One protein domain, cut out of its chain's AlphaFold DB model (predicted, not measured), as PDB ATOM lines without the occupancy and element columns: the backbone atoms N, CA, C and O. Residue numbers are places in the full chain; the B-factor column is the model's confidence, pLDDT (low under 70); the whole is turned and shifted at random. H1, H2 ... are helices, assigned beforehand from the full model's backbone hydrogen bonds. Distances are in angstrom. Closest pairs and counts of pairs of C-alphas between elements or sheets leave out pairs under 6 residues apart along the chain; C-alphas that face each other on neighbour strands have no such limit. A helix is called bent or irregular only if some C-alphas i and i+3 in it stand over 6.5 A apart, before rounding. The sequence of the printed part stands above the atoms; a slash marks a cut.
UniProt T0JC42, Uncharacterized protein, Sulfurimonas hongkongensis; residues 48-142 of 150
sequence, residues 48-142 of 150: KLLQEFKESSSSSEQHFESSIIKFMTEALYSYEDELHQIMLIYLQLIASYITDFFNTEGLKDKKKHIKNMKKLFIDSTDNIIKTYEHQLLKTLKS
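What this domain is: This is residues 48 to 142 of the 150 residues of an uncharacterized protein of Sulfurimonas hongkongensis (UniProt T0JC42). Three helices, H2, H3 and H4, lie side by side in an up-and-down bundle, and the short helix H1 packs on H2 and H4, along the side away from H3. H4 is the longest helix, and its residues 134 to 142 stick out at one end of the rod, while residues 103 to 109 stick out at the other. The printed part has 95 residues with four named helices in the order H1, H2, H3, H4 and no named strand, an all-helix class. It is only just compact, close to loose, with a radius of gyration of the C-alphas of 14.8 A and spans of 54 by 19 by 17 A.

How they stand to each other: Begin at H4, residues 110 to 142, and look across to H3, residues 82 to 103. They touch, opposite ways at a shallow tilt of 8 degrees, through residues 125 to 132 of H4 and 83 to 87 of H3 alone; the closest C-alphas are those of Leu 83 and Tyr 132, 7.0 A apart. H2, residues 61 to 76, touches H4 with its residues 61 to 64 alone, the same way at a shallow tilt of 22 degrees, and there the C-alphas of Glu 61 and Ile 114 are closest, at 7.1 A. With its residues 72 to 76 alone, H2 touches H3, opposite ways at a shallow tilt of 23 degrees, closest at the C-alphas of Leu 76 and Leu 88, 6.9 A apart. H2, H3 and H4 make the bundle, up and down, each running against the one before it in the chain. H1, residues 48 to 55, touches H2, opposite ways at a shallow tilt of 7 degrees, closest at the C-alphas of Phe 53 and Ser 67, 6.2 A apart. H1 also touches H4, whose residues 122 to 126 alone take part, opposite ways at a shallow tilt of 29 degrees; the C-alphas of Lys 54 and Ile 122 are closest, at 7.0 A. H1 and H3 are apart. H1 and H2, H2 and H3, and H3 and H4 are helical hairpins. In H1, H2 and H4 every O i to N i+4 pair is within hydrogen-bond range, in H3 16 of 18.

Where its parts are: Find C-alpha 110 at (10.890, 7.264, 25.034); from there H4 runs 48.0 A to C-alpha 142 at (-24.439, 22.349, 53.798). H3 is 32.2 A long from C-alpha 82 to C-alpha 103, with a kink of 30 degrees near residue 93; it is neither bent nor irregular, but only just: C-alphas 93 and 96 are 6.4 A apart. H2 is 22.2 A long from C-alpha 61 to C-alpha 76. H1 begins at C-alpha 48, at (-15.251, 7.337, 33.449), and is 10.6 A long to C-alpha 55.

The domain as a whole: Look to Gly 106 and Ser 142 for the two C-alphas farthest apart, 54.0 A. Without the stretches that stand free, residues 103 to 109 and 134 to 142, the body spans 36 by 23 by 20 A. The links H1 to H2 and H2 to H3 are tight, the link H3 to H4 is short, and no link is long. The printed part has no cut; its mean pLDDT is 92.4, and no printed residue is under 70.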
ATOM      1  N   LYS A  48     -15.195   8.397  34.461       97.81
ATOM      2  CA  LYS A  48     -15.251   7.337  33.449       97.81
ATOM      3  C   LYS A  48     -14.214   7.550  32.347       97.81
ATOM      4  O   LYS A  48     -13.455   6.626  32.067       97.81
ATOM      5  N   LEU A  49     -14.128   8.752  31.768       97.56
ATOM      6  CA  LEU A  49     -13.118   9.071  30.749       97.56
ATOM      7  C   LEU A  49     -11.698   8.818  31.266       97.56
ATOM      8  O   LEU A  49     -10.869   8.217  30.580       97.56
ATOM      9  N   LEU A  50     -11.419   9.238  32.503       98.06
ATOM     10  CA  LEU A  50     -10.117   9.033  33.125       98.06
ATOM     11  C   LEU A  50      -9.838   7.545  33.354       98.06
ATOM     12  O   LEU A  50      -8.706   7.106  33.161       98.06
ATOM     13  N   GLN A  51     -10.845   6.766  33.750       98.06
ATOM     14  CA  GLN A  51     -10.703   5.325  33.924       98.06
ATOM     15  C   GLN A  51     -10.404   4.619  32.595       98.06
ATOM     16  O   GLN A  51      -9.453   3.843  32.527       98.06
ATOM     17  N   GLU A  52     -11.124   4.958  31.523       97.38
ATOM     18  CA  GLU A  52     -10.844   4.439  30.178       97.38
ATOM     19  C   GLU A  52      -9.412   4.786  29.730       97.38
ATOM     20  O   GLU A  52      -8.687   3.941  29.198       97.38
ATOM     21  N   PHE A  53      -8.954   6.014  29.999       96.94
ATOM     22  CA  PHE A  53      -7.578   6.414  29.707       96.94
ATOM     23  C   PHE A  53      -6.550   5.665  30.570       96.94
ATOM     24  O   PHE A  53      -5.507   5.248  30.058       96.94
ATOM     25  N   LYS A  54      -6.821   5.444  31.863       96.06
ATOM     26  CA  LYS A  54      -5.962   4.649  32.760       96.06
ATOM     27  C   LYS A  54      -5.766   3.238  32.199       96.06
ATOM     28  O   LYS A  54      -4.622   2.804  32.050       96.06
ATOM     29  N   GLU A  55      -6.858   2.585  31.812       95.88
ATOM     30  CA  GLU A  55      -6.895   1.204  31.310       95.88
ATOM     31  C   GLU A  55      -6.358   1.044  29.880       95.88
ATOM     32  O   GLU A  55      -5.966  -0.056  29.489       95.88
ATOM     33  N   SER A  56      -6.279   2.133  29.108       93.94
ATOM     34  CA  SER A  56      -5.725   2.109  27.751       93.94
ATOM     35  C   SER A  56      -4.287   1.566  27.694       93.94
ATOM     36  O   SER A  56      -3.473   1.753  28.607       93.94
ATOM     37  N   SER A  57      -3.924   0.930  26.579       84.44
ATOM     38  CA  SER A  57      -2.533   0.532  26.351       84.44
ATOM     39  C   SER A  57      -1.635   1.759  26.175       84.44
ATOM     40  O   SER A  57      -1.953   2.683  25.436       84.44
ATOM     41  N   SER A  58      -0.463   1.737  26.806       78.69
ATOM     42  CA  SER A  58       0.617   2.707  26.580       78.69
ATOM     43  C   SER A  58       1.906   2.004  26.141       78.69
ATOM     44  O   SER A  58       3.009   2.394  26.531       78.69
ATOM     45  N   SER A  59       1.769   0.890  25.413       78.19
ATOM     46  CA  SER A  59       2.891   0.063  24.948       78.19
ATOM     47  C   SER A  59       3.700   0.720  23.823       78.19
ATOM     48  O   SER A  59       4.878   0.391  23.645       78.19
ATOM     49  N   SER A  60       3.095   1.673  23.108       85.75
ATOM     50  CA  SER A  60       3.720   2.484  22.066       85.75
ATOM     51  C   SER A  60       3.301   3.953  22.176       85.75
ATOM     52  O   SER A  60       2.315   4.293  22.829       85.75
ATOM     53  N   GLU A  61       4.072   4.810  21.514       89.75
ATOM     54  CA  GLU A  61       3.771   6.226  21.298       89.75
ATOM     55  C   GLU A  61       2.412   6.428  20.635       89.75
ATOM     56  O   GLU A  61       1.548   7.070  21.220       89.75
ATOM     57  N   GLN A  62       2.176   5.765  19.502       90.69
ATOM     58  CA  GLN A  62       0.915   5.852  18.768       90.69
ATOM     59  C   GLN A  62      -0.300   5.468  19.629       90.69
ATOM     60  O   GLN A  62      -1.354   6.095  19.541       90.69
ATOM     61  N   HIS A  63      -0.171   4.445  20.485       91.69
ATOM     62  CA  HIS A  63      -1.256   4.066  21.392       91.69
ATOM     63  C   HIS A  63      -1.507   5.124  22.464       91.69
ATOM     64  O   HIS A  63      -2.666   5.411  22.770       91.69
ATOM     65  N   PHE A  64      -0.448   5.718  23.018       93.06
ATOM     66  CA  PHE A  64      -0.594   6.809  23.971       93.06
ATOM     67  C   PHE A  64      -1.232   8.040  23.313       93.06
ATOM     68  O   PHE A  64      -2.196   8.562  23.865       93.06
ATOM     69  N   GLU A  65      -0.747   8.465  22.143       92.69
ATOM     70  CA  GLU A  65      -1.284   9.606  21.390       92.69
ATOM     71  C   GLU A  65      -2.763   9.415  21.074       92.69
ATOM     72  O   GLU A  65      -3.589  10.267  21.388       92.69
ATOM     73  N   SER A  66      -3.126   8.254  20.529       93.81
ATOM     74  CA  SER A  66      -4.522   7.933  20.239       93.81
ATOM     75  C   SER A  66      -5.390   7.976  21.499       93.81
ATOM     76  O   SER A  66      -6.489   8.528  21.472       93.81
ATOM     77  N   SER A  67      -4.886   7.450  22.618       95.38
ATOM     78  CA  SER A  67      -5.631   7.416  23.879       95.38
ATOM     79  C   SER A  67      -5.798   8.805  24.495       95.38
ATOM     80  O   SER A  67      -6.875   9.114  25.003       95.38
ATOM     81  N   ILE A  68      -4.765   9.654  24.447       94.56
ATOM     82  CA  ILE A  68      -4.829  11.000  25.023       94.56
ATOM     83  C   ILE A  68      -5.651  11.940  24.144       94.56
ATOM     84  O   ILE A  68      -6.468  12.684  24.674       94.56
ATOM     85  N   ILE A  69      -5.539  11.833  22.815       94.38
ATOM     86  CA  ILE A  69      -6.399  12.561  21.874       94.38
ATOM     87  C   ILE A  69      -7.854  12.151  22.085       94.38
ATOM     88  O   ILE A  69      -8.707  13.024  22.197       94.38
ATOM     89  N   LYS A  70      -8.150  10.849  22.211       95.69
ATOM     90  CA  LYS A  70      -9.509  10.385  22.518       95.69
ATOM     91  C   LYS A  70     -10.022  11.018  23.812       95.69
ATOM     92  O   LYS A  70     -11.109  11.582  23.805       95.69
ATOM     93  N   PHE A  71      -9.243  10.967  24.895       96.50
ATOM     94  CA  PHE A  71      -9.631  11.600  26.159       96.50
ATOM     95  C   PHE A  71      -9.928  13.094  25.974       96.50
ATOM     96  O   PHE A  71     -10.967  13.570  26.420       96.50
ATOM     97  N   MET A  72      -9.028  13.829  25.314       94.94
ATOM     98  CA  MET A  72      -9.164  15.270  25.107       94.94
ATOM     99  C   MET A  72     -10.397  15.607  24.273       94.94
ATOM    100  O   MET A  72     -11.155  16.492  24.648       94.94
ATOM    101  N   THR A  73     -10.630  14.886  23.178       94.44
ATOM    102  CA  THR A  73     -11.794  15.093  22.315       94.44
ATOM    103  C   THR A  73     -13.099  14.855  23.071       94.44
ATOM    104  O   THR A  73     -13.985  15.701  23.030       94.44
ATOM    105  N   GLU A  74     -13.216  13.752  23.815       95.31
ATOM    106  CA  GLU A  74     -14.422  13.457  24.605       95.31
ATOM    107  C   GLU A  74     -14.643  14.495  25.724       95.31
ATOM    108  O   GLU A  74     -15.763  14.953  25.951       95.31
ATOM    109  N   ALA A  75     -13.564  14.943  26.376       93.88
ATOM    110  CA  ALA A  75     -13.615  16.016  27.369       93.88
ATOM    111  C   ALA A  75     -14.085  17.358  26.773       93.88
ATOM    112  O   ALA A  75     -14.816  18.103  27.427       93.88
ATOM    113  N   LEU A  76     -13.705  17.669  25.527       89.81
ATOM    114  CA  LEU A  76     -14.121  18.892  24.829       89.81
ATOM    115  C   LEU A  76     -15.607  18.894  24.447       89.81
ATOM    116  O   LEU A  76     -16.200  19.964  24.375       89.81
ATOM    117  N   TYR A  77     -16.213  17.725  24.234       88.12
ATOM    118  CA  TYR A  77     -17.644  17.591  23.921       88.12
ATOM    119  C   TYR A  77     -18.520  17.305  25.151       88.12
ATOM    120  O   TYR A  77     -19.688  16.932  25.019       88.12
ATOM    121  N   SER A  78     -17.964  17.460  26.353       82.69
ATOM    122  CA  SER A  78     -18.692  17.295  27.613       82.69
ATOM    123  C   SER A  78     -19.656  18.460  27.889       82.69
ATOM    124  O   SER A  78     -19.639  19.484  27.211       82.69
ATOM    125  N   TYR A  79     -20.509  18.306  28.906       81.50
ATOM    126  CA  TYR A  79     -21.443  19.352  29.331       81.50
ATOM    127  C   TYR A  79     -20.708  20.613  29.800       81.50
ATOM    128  O   TYR A  79     -19.752  20.514  30.570       81.50
ATOM    129  N   GLU A  80     -21.196  21.784  29.389       85.62
ATOM    130  CA  GLU A  80     -20.662  23.080  29.811       85.62
ATOM    131  C   GLU A  80     -21.047  23.385  31.268       85.62
ATOM    132  O   GLU A  80     -22.082  23.985  31.554       85.62
ATOM    133  N   ASP A  81     -20.199  22.962  32.200       92.19
ATOM    134  CA  ASP A  81     -20.227  23.384  33.600       92.19
ATOM    135  C   ASP A  81     -18.841  23.881  34.053       92.19
ATOM    136  O   ASP A  81     -17.893  23.996  33.267       92.19
ATOM    137  N   GLU A  82     -18.708  24.185  35.342       94.62
ATOM    138  CA  GLU A  82     -17.453  24.664  35.913       94.62
ATOM    139  C   GLU A  82     -16.323  23.623  35.823       94.62
ATOM    140  O   GLU A  82     -15.173  23.987  35.570       94.62
ATOM    141  N   LEU A  83     -16.625  22.330  35.993       95.81
ATOM    142  CA  LEU A  83     -15.627  21.266  35.875       95.81
ATOM    143  C   LEU A  83     -15.112  21.160  34.440       95.81
ATOM    144  O   LEU A  83     -13.905  21.027  34.240       95.81
ATOM    145  N   HIS A  84     -15.992  21.267  33.445       95.62
ATOM    146  CA  HIS A  84     -15.586  21.284  32.045       95.62
ATOM    147  C   HIS A  84     -14.662  22.461  31.729       95.62
ATOM    148  O   HIS A  84     -13.621  22.257  31.107       95.62
ATOM    149  N   GLN A  85     -14.959  23.664  32.224       95.75
ATOM    150  CA  GLN A  85     -14.076  24.821  32.034       95.75
ATOM    151  C   GLN A  85     -12.698  24.612  32.677       95.75
ATOM    152  O   GLN A  85     -11.673  24.885  32.051       95.75
ATOM    153  N   ILE A  86     -12.655  24.081  33.905       96.75
ATOM    154  CA  ILE A  86     -11.395  23.753  34.593       96.75
ATOM    155  C   ILE A  86     -10.597  22.723  33.784       96.75
ATOM    156  O   ILE A  86      -9.390  22.885  33.586       96.75
ATOM    157  N   MET A  87     -11.269  21.681  33.292       97.12
ATOM    158  CA  MET A  87     -10.655  20.641  32.473       97.12
ATOM    159  C   MET A  87     -10.131  21.196  31.151       97.12
ATOM    160  O   MET A  87      -9.008  20.876  30.778       97.12
ATOM    161  N   LEU A  88     -10.880  22.064  30.474       95.44
ATOM    162  CA  LEU A  88     -10.467  22.686  29.219       95.44
ATOM    163  C   LEU A  88      -9.209  23.543  29.400       95.44
ATOM    164  O   LEU A  88      -8.258  23.400  28.632       95.44
ATOM    165  N   ILE A  89      -9.161  24.363  30.455       96.00
ATOM    166  CA  ILE A  89      -7.972  25.157  30.797       96.00
ATOM    167  C   ILE A  89      -6.781  24.239  31.067       96.00
ATOM    168  O   ILE A  89      -5.700  24.448  30.518       96.00
ATOM    169  N   TYR A  90      -6.969  23.203  31.890       96.50
ATOM    170  CA  TYR A  90      -5.913  22.238  32.173       96.50
ATOM    171  C   TYR A  90      -5.403  21.591  30.883       96.50
ATOM    172  O   TYR A  90      -4.203  21.651  30.624       96.50
ATOM    173  N   LEU A  91      -6.298  21.053  30.047       95.44
ATOM    174  CA  LEU A  91      -5.971  20.406  28.775       95.44
ATOM    175  C   LEU A  91      -5.219  21.334  27.820       95.44
ATOM    176  O   LEU A  91      -4.256  20.899  27.194       95.44
ATOM    177  N   GLN A  92      -5.602  22.607  27.745       93.88
ATOM    178  CA  GLN A  92      -4.895  23.602  26.945       93.88
ATOM    179  C   GLN A  92      -3.453  23.815  27.431       93.88
ATOM    180  O   GLN A  92      -2.541  23.938  26.612       93.88
ATOM    181  N   LEU A  93      -3.225  23.813  28.749       93.38
ATOM    182  CA  LEU A  93      -1.885  23.940  29.328       93.38
ATOM    183  C   LEU A  93      -1.021  22.704  29.038       93.38
ATOM    184  O   LEU A  93       0.122  22.845  28.604       93.38
ATOM    185  N   ILE A  94      -1.560  21.495  29.230       93.19
ATOM    186  CA  ILE A  94      -0.807  20.246  29.019       93.19
ATOM    187  C   ILE A  94      -0.605  19.914  27.529       93.19
ATOM    188  O   ILE A  94       0.389  19.275  27.192       93.19
ATOM    189  N   ALA A  95      -1.482  20.366  26.624       91.56
ATOM    190  CA  ALA A  95      -1.392  20.066  25.191       91.56
ATOM    191  C   ALA A  95      -0.030  20.447  24.593       91.56
ATOM    192  O   ALA A  95       0.594  19.625  23.928       91.56
ATOM    193  N   SER A  96       0.459  21.654  24.895       90.56
ATOM    194  CA  SER A  96       1.775  22.121  24.435       90.56
ATOM    195  C   SER A  96       2.907  21.191  24.880       90.56
ATOM    196  O   SER A  96       3.706  20.743  24.066       90.56
ATOM    197  N   TYR A  97       2.907  20.801  26.155       89.38
ATOM    198  CA  TYR A  97       3.913  19.910  26.721       89.38
ATOM    199  C   TYR A  97       3.856  18.494  26.124       89.38
ATOM    200  O   TYR A  97       4.893  17.862  25.924       89.38
ATOM    201  N   ILE A  98       2.657  17.993  25.805       89.44
ATOM    202  CA  ILE A  98       2.489  16.725  25.080       89.44
ATOM    203  C   ILE A  98       3.087  16.839  23.672       89.44
ATOM    204  O   ILE A  98       3.837  15.958  23.255       89.44
ATOM    205  N   THR A  99       2.779  17.914  22.948       89.25
ATOM    206  CA  THR A  99       3.298  18.151  21.596       89.25
ATOM    207  C   THR A  99       4.821  18.272  21.590       89.25
ATOM    208  O   THR A  99       5.482  17.609  20.790       89.25
ATOM    209  N   ASP A 100       5.394  19.044  22.512       89.88
ATOM    210  CA  ASP A 100       6.845  19.191  22.655       89.88
ATOM    211  C   ASP A 100       7.513  17.850  22.962       89.88
ATOM    212  O   ASP A 100       8.548  17.513  22.383       89.88
ATOM    213  N   PHE A 101       6.900  17.042  23.829       88.62
ATOM    214  CA  PHE A 101       7.399  15.710  24.149       88.62
ATOM    215  C   PHE A 101       7.490  14.800  22.914       88.62
ATOM    216  O   PHE A 101       8.482  14.082  22.764       88.62
ATOM    217  N   PHE A 102       6.494  14.832  22.024       86.25
ATOM    218  CA  PHE A 102       6.502  14.010  20.812       86.25
ATOM    219  C   PHE A 102       7.449  14.522  19.730       86.25
ATOM    220  O   PHE A 102       8.083  13.713  19.052       86.25
ATOM    221  N   ASN A 103       7.618  15.840  19.633       87.75
ATOM    222  CA  ASN A 103       8.489  16.473  18.644       87.75
ATOM    223  C   ASN A 103       9.967  16.546  19.061       87.75
ATOM    224  O   ASN A 103      10.814  16.927  18.256       87.75
ATOM    225  N   THR A 104      10.306  16.199  20.305       87.81
ATOM    226  CA  THR A 104      11.693  16.246  20.777       87.81
ATOM    227  C   THR A 104      12.503  15.062  20.232       87.81
ATOM    228  O   THR A 104      12.327  13.909  20.639       87.81
ATOM    229  N   GLU A 105      13.452  15.353  19.342       85.06
ATOM    230  CA  GLU A 105      14.435  14.381  18.858       85.06
ATOM    231  C   GLU A 105      15.472  14.024  19.941       85.06
ATOM    232  O   GLU A 105      15.785  14.809  20.835       85.06
ATOM    233  N   GLY A 106      16.036  12.813  19.875       81.12
ATOM    234  CA  GLY A 106      17.137  12.404  20.762       81.12
ATOM    235  C   GLY A 106      16.739  12.008  22.193       81.12
ATOM    236  O   GLY A 106      17.617  11.714  23.009       81.12
ATOM    237  N   LEU A 107      15.440  11.934  22.504       83.38
ATOM    238  CA  LEU A 107      14.931  11.395  23.770       83.38
ATOM    239  C   LEU A 107      15.335   9.924  23.944       83.38
ATOM    240  O   LEU A 107      14.789   9.014  23.313       83.38
ATOM    241  N   LYS A 108      16.282   9.678  24.853       86.00
ATOM    242  CA  LYS A 108      16.610   8.321  25.307       86.00
ATOM    243  C   LYS A 108      15.414   7.748  26.072       86.00
ATOM    244  O   LYS A 108      14.734   8.460  26.801       86.00
ATOM    245  N   ASP A 109      15.141   6.457  25.905       87.81
ATOM    246  CA  ASP A 109      14.092   5.734  26.640       87.81
ATOM    247  C   ASP A 109      12.670   6.324  26.528       87.81
ATOM    248  O   ASP A 109      11.930   6.389  27.515       87.81
ATOM    249  N   LYS A 110      12.230   6.694  25.317       88.06
ATOM    250  CA  LYS A 110      10.890   7.264  25.034       88.06
ATOM    251  C   LYS A 110       9.729   6.547  25.744       88.06
ATOM    252  O   LYS A 110       8.838   7.192  26.290       88.06
ATOM    253  N   LYS A 111       9.775   5.211  25.847       89.44
ATOM    254  CA  LYS A 111       8.782   4.402  26.590       89.44
ATOM    255  C   LYS A 111       8.669   4.779  28.073       89.44
ATOM    256  O   LYS A 111       7.569   4.791  28.619       89.44
ATOM    257  N   LYS A 112       9.791   5.056  28.743       90.69
ATOM    258  CA  LYS A 112       9.814   5.483  30.151       90.69
ATOM    259  C   LYS A 112       9.172   6.857  30.296       90.69
ATOM    260  O   LYS A 112       8.360   7.056  31.195       90.69
ATOM    261  N   HIS A 113       9.483   7.771  29.382       90.12
ATOM    262  CA  HIS A 113       8.882   9.097  29.384       90.12
ATOM    263  C   HIS A 113       7.373   9.062  29.111       90.12
ATOM    264  O   HIS A 113       6.634   9.695  29.855       90.12
ATOM    265  N   ILE A 114       6.898   8.246  28.159       92.19
ATOM    266  CA  ILE A 114       5.457   8.025  27.923       92.19
ATOM    267  C   ILE A 114       4.760   7.542  29.201       92.19
ATOM    268  O   ILE A 114       3.713   8.064  29.573       92.19
ATOM    269  N   LYS A 115       5.345   6.570  29.916       91.75
ATOM    270  CA  LYS A 115       4.786   6.085  31.191       91.75
ATOM    271  C   LYS A 115       4.713   7.190  32.245       91.75
ATOM    272  O   LYS A 115       3.700   7.303  32.931       91.75
ATOM    273  N   ASN A 116       5.762   8.002  32.362       91.44
ATOM    274  CA  ASN A 116       5.790   9.124  33.298       91.44
ATOM    275  C   ASN A 116       4.750  10.189  32.933       91.44
ATOM    276  O   ASN A 116       4.026  10.644  33.810       91.44
ATOM    277  N   MET A 117       4.633  10.535  31.649       92.81
ATOM    278  CA  MET A 117       3.628  11.464  31.132       92.81
ATOM    279  C   MET A 117       2.215  10.959  31.424       92.81
ATOM    280  O   MET A 117       1.405  11.686  31.989       92.81
ATOM    281  N   LYS A 118       1.938   9.684  31.113       94.12
ATOM    282  CA  LYS A 118       0.656   9.037  31.415       94.12
ATOM    283  C   LYS A 118       0.324   9.143  32.897       94.12
ATOM    284  O   LYS A 118      -0.787   9.528  33.242       94.12
ATOM    285  N   LYS A 119       1.289   8.837  33.766       95.12
ATOM    286  CA  LYS A 119       1.115   8.942  35.214       95.12
ATOM    287  C   LYS A 119       0.814  10.379  35.651       95.12
ATOM    288  O   LYS A 119      -0.168  10.588  36.345       95.12
ATOM    289  N   LEU A 120       1.609  11.358  35.218       94.94
ATOM    290  CA  LEU A 120       1.406  12.770  35.564       94.94
ATOM    291  C   LEU A 120       0.036  13.281  35.114       94.94
ATOM    292  O   LEU A 120      -0.649  13.958  35.880       94.94
ATOM    293  N   PHE A 121      -0.367  12.925  33.894       96.31
ATOM    294  CA  PHE A 121      -1.677  13.266  33.362       96.31
ATOM    295  C   PHE A 121      -2.794  12.662  34.215       96.31
ATOM    296  O   PHE A 121      -3.732  13.367  34.585       96.31
ATOM    297  N   ILE A 122      -2.670  11.375  34.558       97.50
ATOM    298  CA  ILE A 122      -3.629  10.665  35.404       97.50
ATOM    299  C   ILE A 122      -3.733  11.327  36.774       97.50
ATOM    300  O   ILE A 122      -4.835  11.680  37.177       97.50
ATOM    301  N   ASP A 123      -2.609  11.507  37.464       98.00
ATOM    302  CA  ASP A 123      -2.568  12.020  38.833       98.00
ATOM    303  C   ASP A 123      -3.151  13.441  38.901       98.00
ATOM    304  O   ASP A 123      -3.960  13.747  39.776       98.00
ATOM    305  N   SER A 124      -2.800  14.296  37.937       97.81
ATOM    306  CA  SER A 124      -3.289  15.679  37.876       97.81
ATOM    307  C   SER A 124      -4.785  15.741  37.570       97.81
ATOM    308  O   SER A 124      -5.524  16.450  38.252       97.81
ATOM    309  N   THR A 125      -5.250  14.958  36.592       98.06
ATOM    310  CA  THR A 125      -6.674  14.891  36.225       98.06
ATOM    311  C   THR A 125      -7.516  14.335  37.371       98.06
ATOM    312  O   THR A 125      -8.555  14.896  37.713       98.06
ATOM    313  N   ASP A 126      -7.050  13.262  38.012       98.44
ATOM    314  CA  ASP A 126      -7.703  12.647  39.171       98.44
ATOM    315  C   ASP A 126      -7.831  13.649  40.325       98.44
ATOM    316  O   ASP A 126      -8.896  13.775  40.928       98.44
ATOM    317  N   ASN A 127      -6.766  14.412  40.589       98.38
ATOM    318  CA  ASN A 127      -6.760  15.441  41.620       98.38
ATOM    319  C   ASN A 127      -7.744  16.582  41.320       98.38
ATOM    320  O   ASN A 127      -8.449  17.020  42.229       98.38
ATOM    321  N   ILE A 128      -7.831  17.042  40.066       98.31
ATOM    322  CA  ILE A 128      -8.808  18.062  39.644       98.31
ATOM    323  C   ILE A 128     -10.235  17.567  39.908       98.31
ATOM    324  O   ILE A 128     -10.993  18.230  40.619       98.31
ATOM    325  N   ILE A 129     -10.572  16.377  39.399       98.06
ATOM    326  CA  ILE A 129     -11.912  15.788  39.524       98.06
ATOM    327  C   ILE A 129     -12.286  15.613  40.999       98.06
ATOM    328  O   ILE A 129     -13.349  16.063  41.421       98.06
ATOM    329  N   LYS A 130     -11.402  15.011  41.807       98.06
ATOM    330  CA  LYS A 130     -11.652  14.777  43.239       98.06
ATOM    331  C   LYS A 130     -11.775  16.068  44.035       98.06
ATOM    332  O   LYS A 130     -12.597  16.149  44.942       98.06
ATOM    333  N   THR A 131     -10.965  17.076  43.713       98.19
ATOM    334  CA  THR A 131     -11.046  18.383  44.378       98.19
ATOM    335  C   THR A 131     -12.398  19.028  44.102       98.19
ATOM    336  O   THR A 131     -13.053  19.491  45.035       98.19
ATOM    337  N   TYR A 132     -12.848  19.010  42.846       97.56
ATOM    338  CA  TYR A 132     -14.153  19.540  42.467       97.56
ATOM    339  C   TYR A 132     -15.304  18.762  43.123       97.56
ATOM    340  O   TYR A 132     -16.159  19.359  43.777       97.56
ATOM    341  N   GLU A 133     -15.285  17.430  43.028       97.31
ATOM    342  CA  GLU A 133     -16.270  16.539  43.652       97.31
ATOM    343  C   GLU A 133     -16.373  16.785  45.163       97.31
ATOM    344  O   GLU A 133     -17.469  16.909  45.709       97.31
ATOM    345  N   HIS A 134     -15.236  16.939  45.844       96.81
ATOM    346  CA  HIS A 134     -15.210  17.245  47.269       96.81
ATOM    347  C   HIS A 134     -15.915  18.570  47.599       96.81
ATOM    348  O   HIS A 134     -16.697  18.627  48.553       96.81
ATOM    349  N   GLN A 135     -15.679  19.630  46.816       95.06
ATOM    350  CA  GLN A 135     -16.345  20.921  47.027       95.06
ATOM    351  C   GLN A 135     -17.845  20.855  46.719       95.06
ATOM    352  O   GLN A 135     -18.650  21.427  47.462       95.06
ATOM    353  N   LEU A 136     -18.239  20.112  45.682       93.88
ATOM    354  CA  LEU A 136     -19.643  19.880  45.348       93.88
ATOM    355  C   LEU A 136     -20.373  19.163  46.494       93.88
ATOM    356  O   LEU A 136     -21.397  19.648  46.975       93.88
ATOM    357  N   LEU A 137     -19.807  18.067  47.008       91.56
ATOM    358  CA  LEU A 137     -20.379  17.307  48.124       91.56
ATOM    359  C   LEU A 137     -20.460  18.129  49.414       91.56
ATOM    360  O   LEU A 137     -21.431  18.019  50.163       91.56
ATOM    361  N   LYS A 138     -19.452  18.962  49.691       91.56
ATOM    362  CA  LYS A 138     -19.474  19.877  50.839       91.56
ATOM    363  C   LYS A 138     -20.620  20.884  50.723       91.56
ATOM    364  O   LYS A 138     -21.313  21.134  51.708       91.56
ATOM    365  N   THR A 139     -20.830  21.422  49.523       87.62
ATOM    366  CA  THR A 139     -21.911  22.368  49.230       87.62
ATOM    367  C   THR A 139     -23.274  21.706  49.424       87.62
ATOM    368  O   THR A 139     -24.091  22.223  50.184       87.62
ATOM    369  N   LEU A 140     -23.476  20.515  48.854       86.38
ATOM    370  CA  LEU A 140     -24.705  19.727  48.998       86.38
ATOM    371  C   LEU A 140     -25.054  19.439  50.463       86.38
ATOM    372  O   LEU A 140     -26.152  19.763  50.908       86.38
ATOM    373  N   LYS A 141     -24.092  18.944  51.250       87.31
ATOM    374  CA  LYS A 141     -24.297  18.679  52.686       87.31
ATOM    375  C   LYS A 141     -24.687  19.934  53.468       87.31
ATOM    376  O   LYS A 141     -25.508  19.869  54.381       87.31
ATOM    377  N   SER A 142     -24.096  21.086  53.135       85.12
ATOM    378  CA  SER A 142     -24.439  22.349  53.798       85.12
ATOM    379  C   SER A 142     -25.886  22.772  53.510       85.12
ATOM    380  O   SER A 142     -26.583  23.235  54.418       85.12
TER     381      SER A 142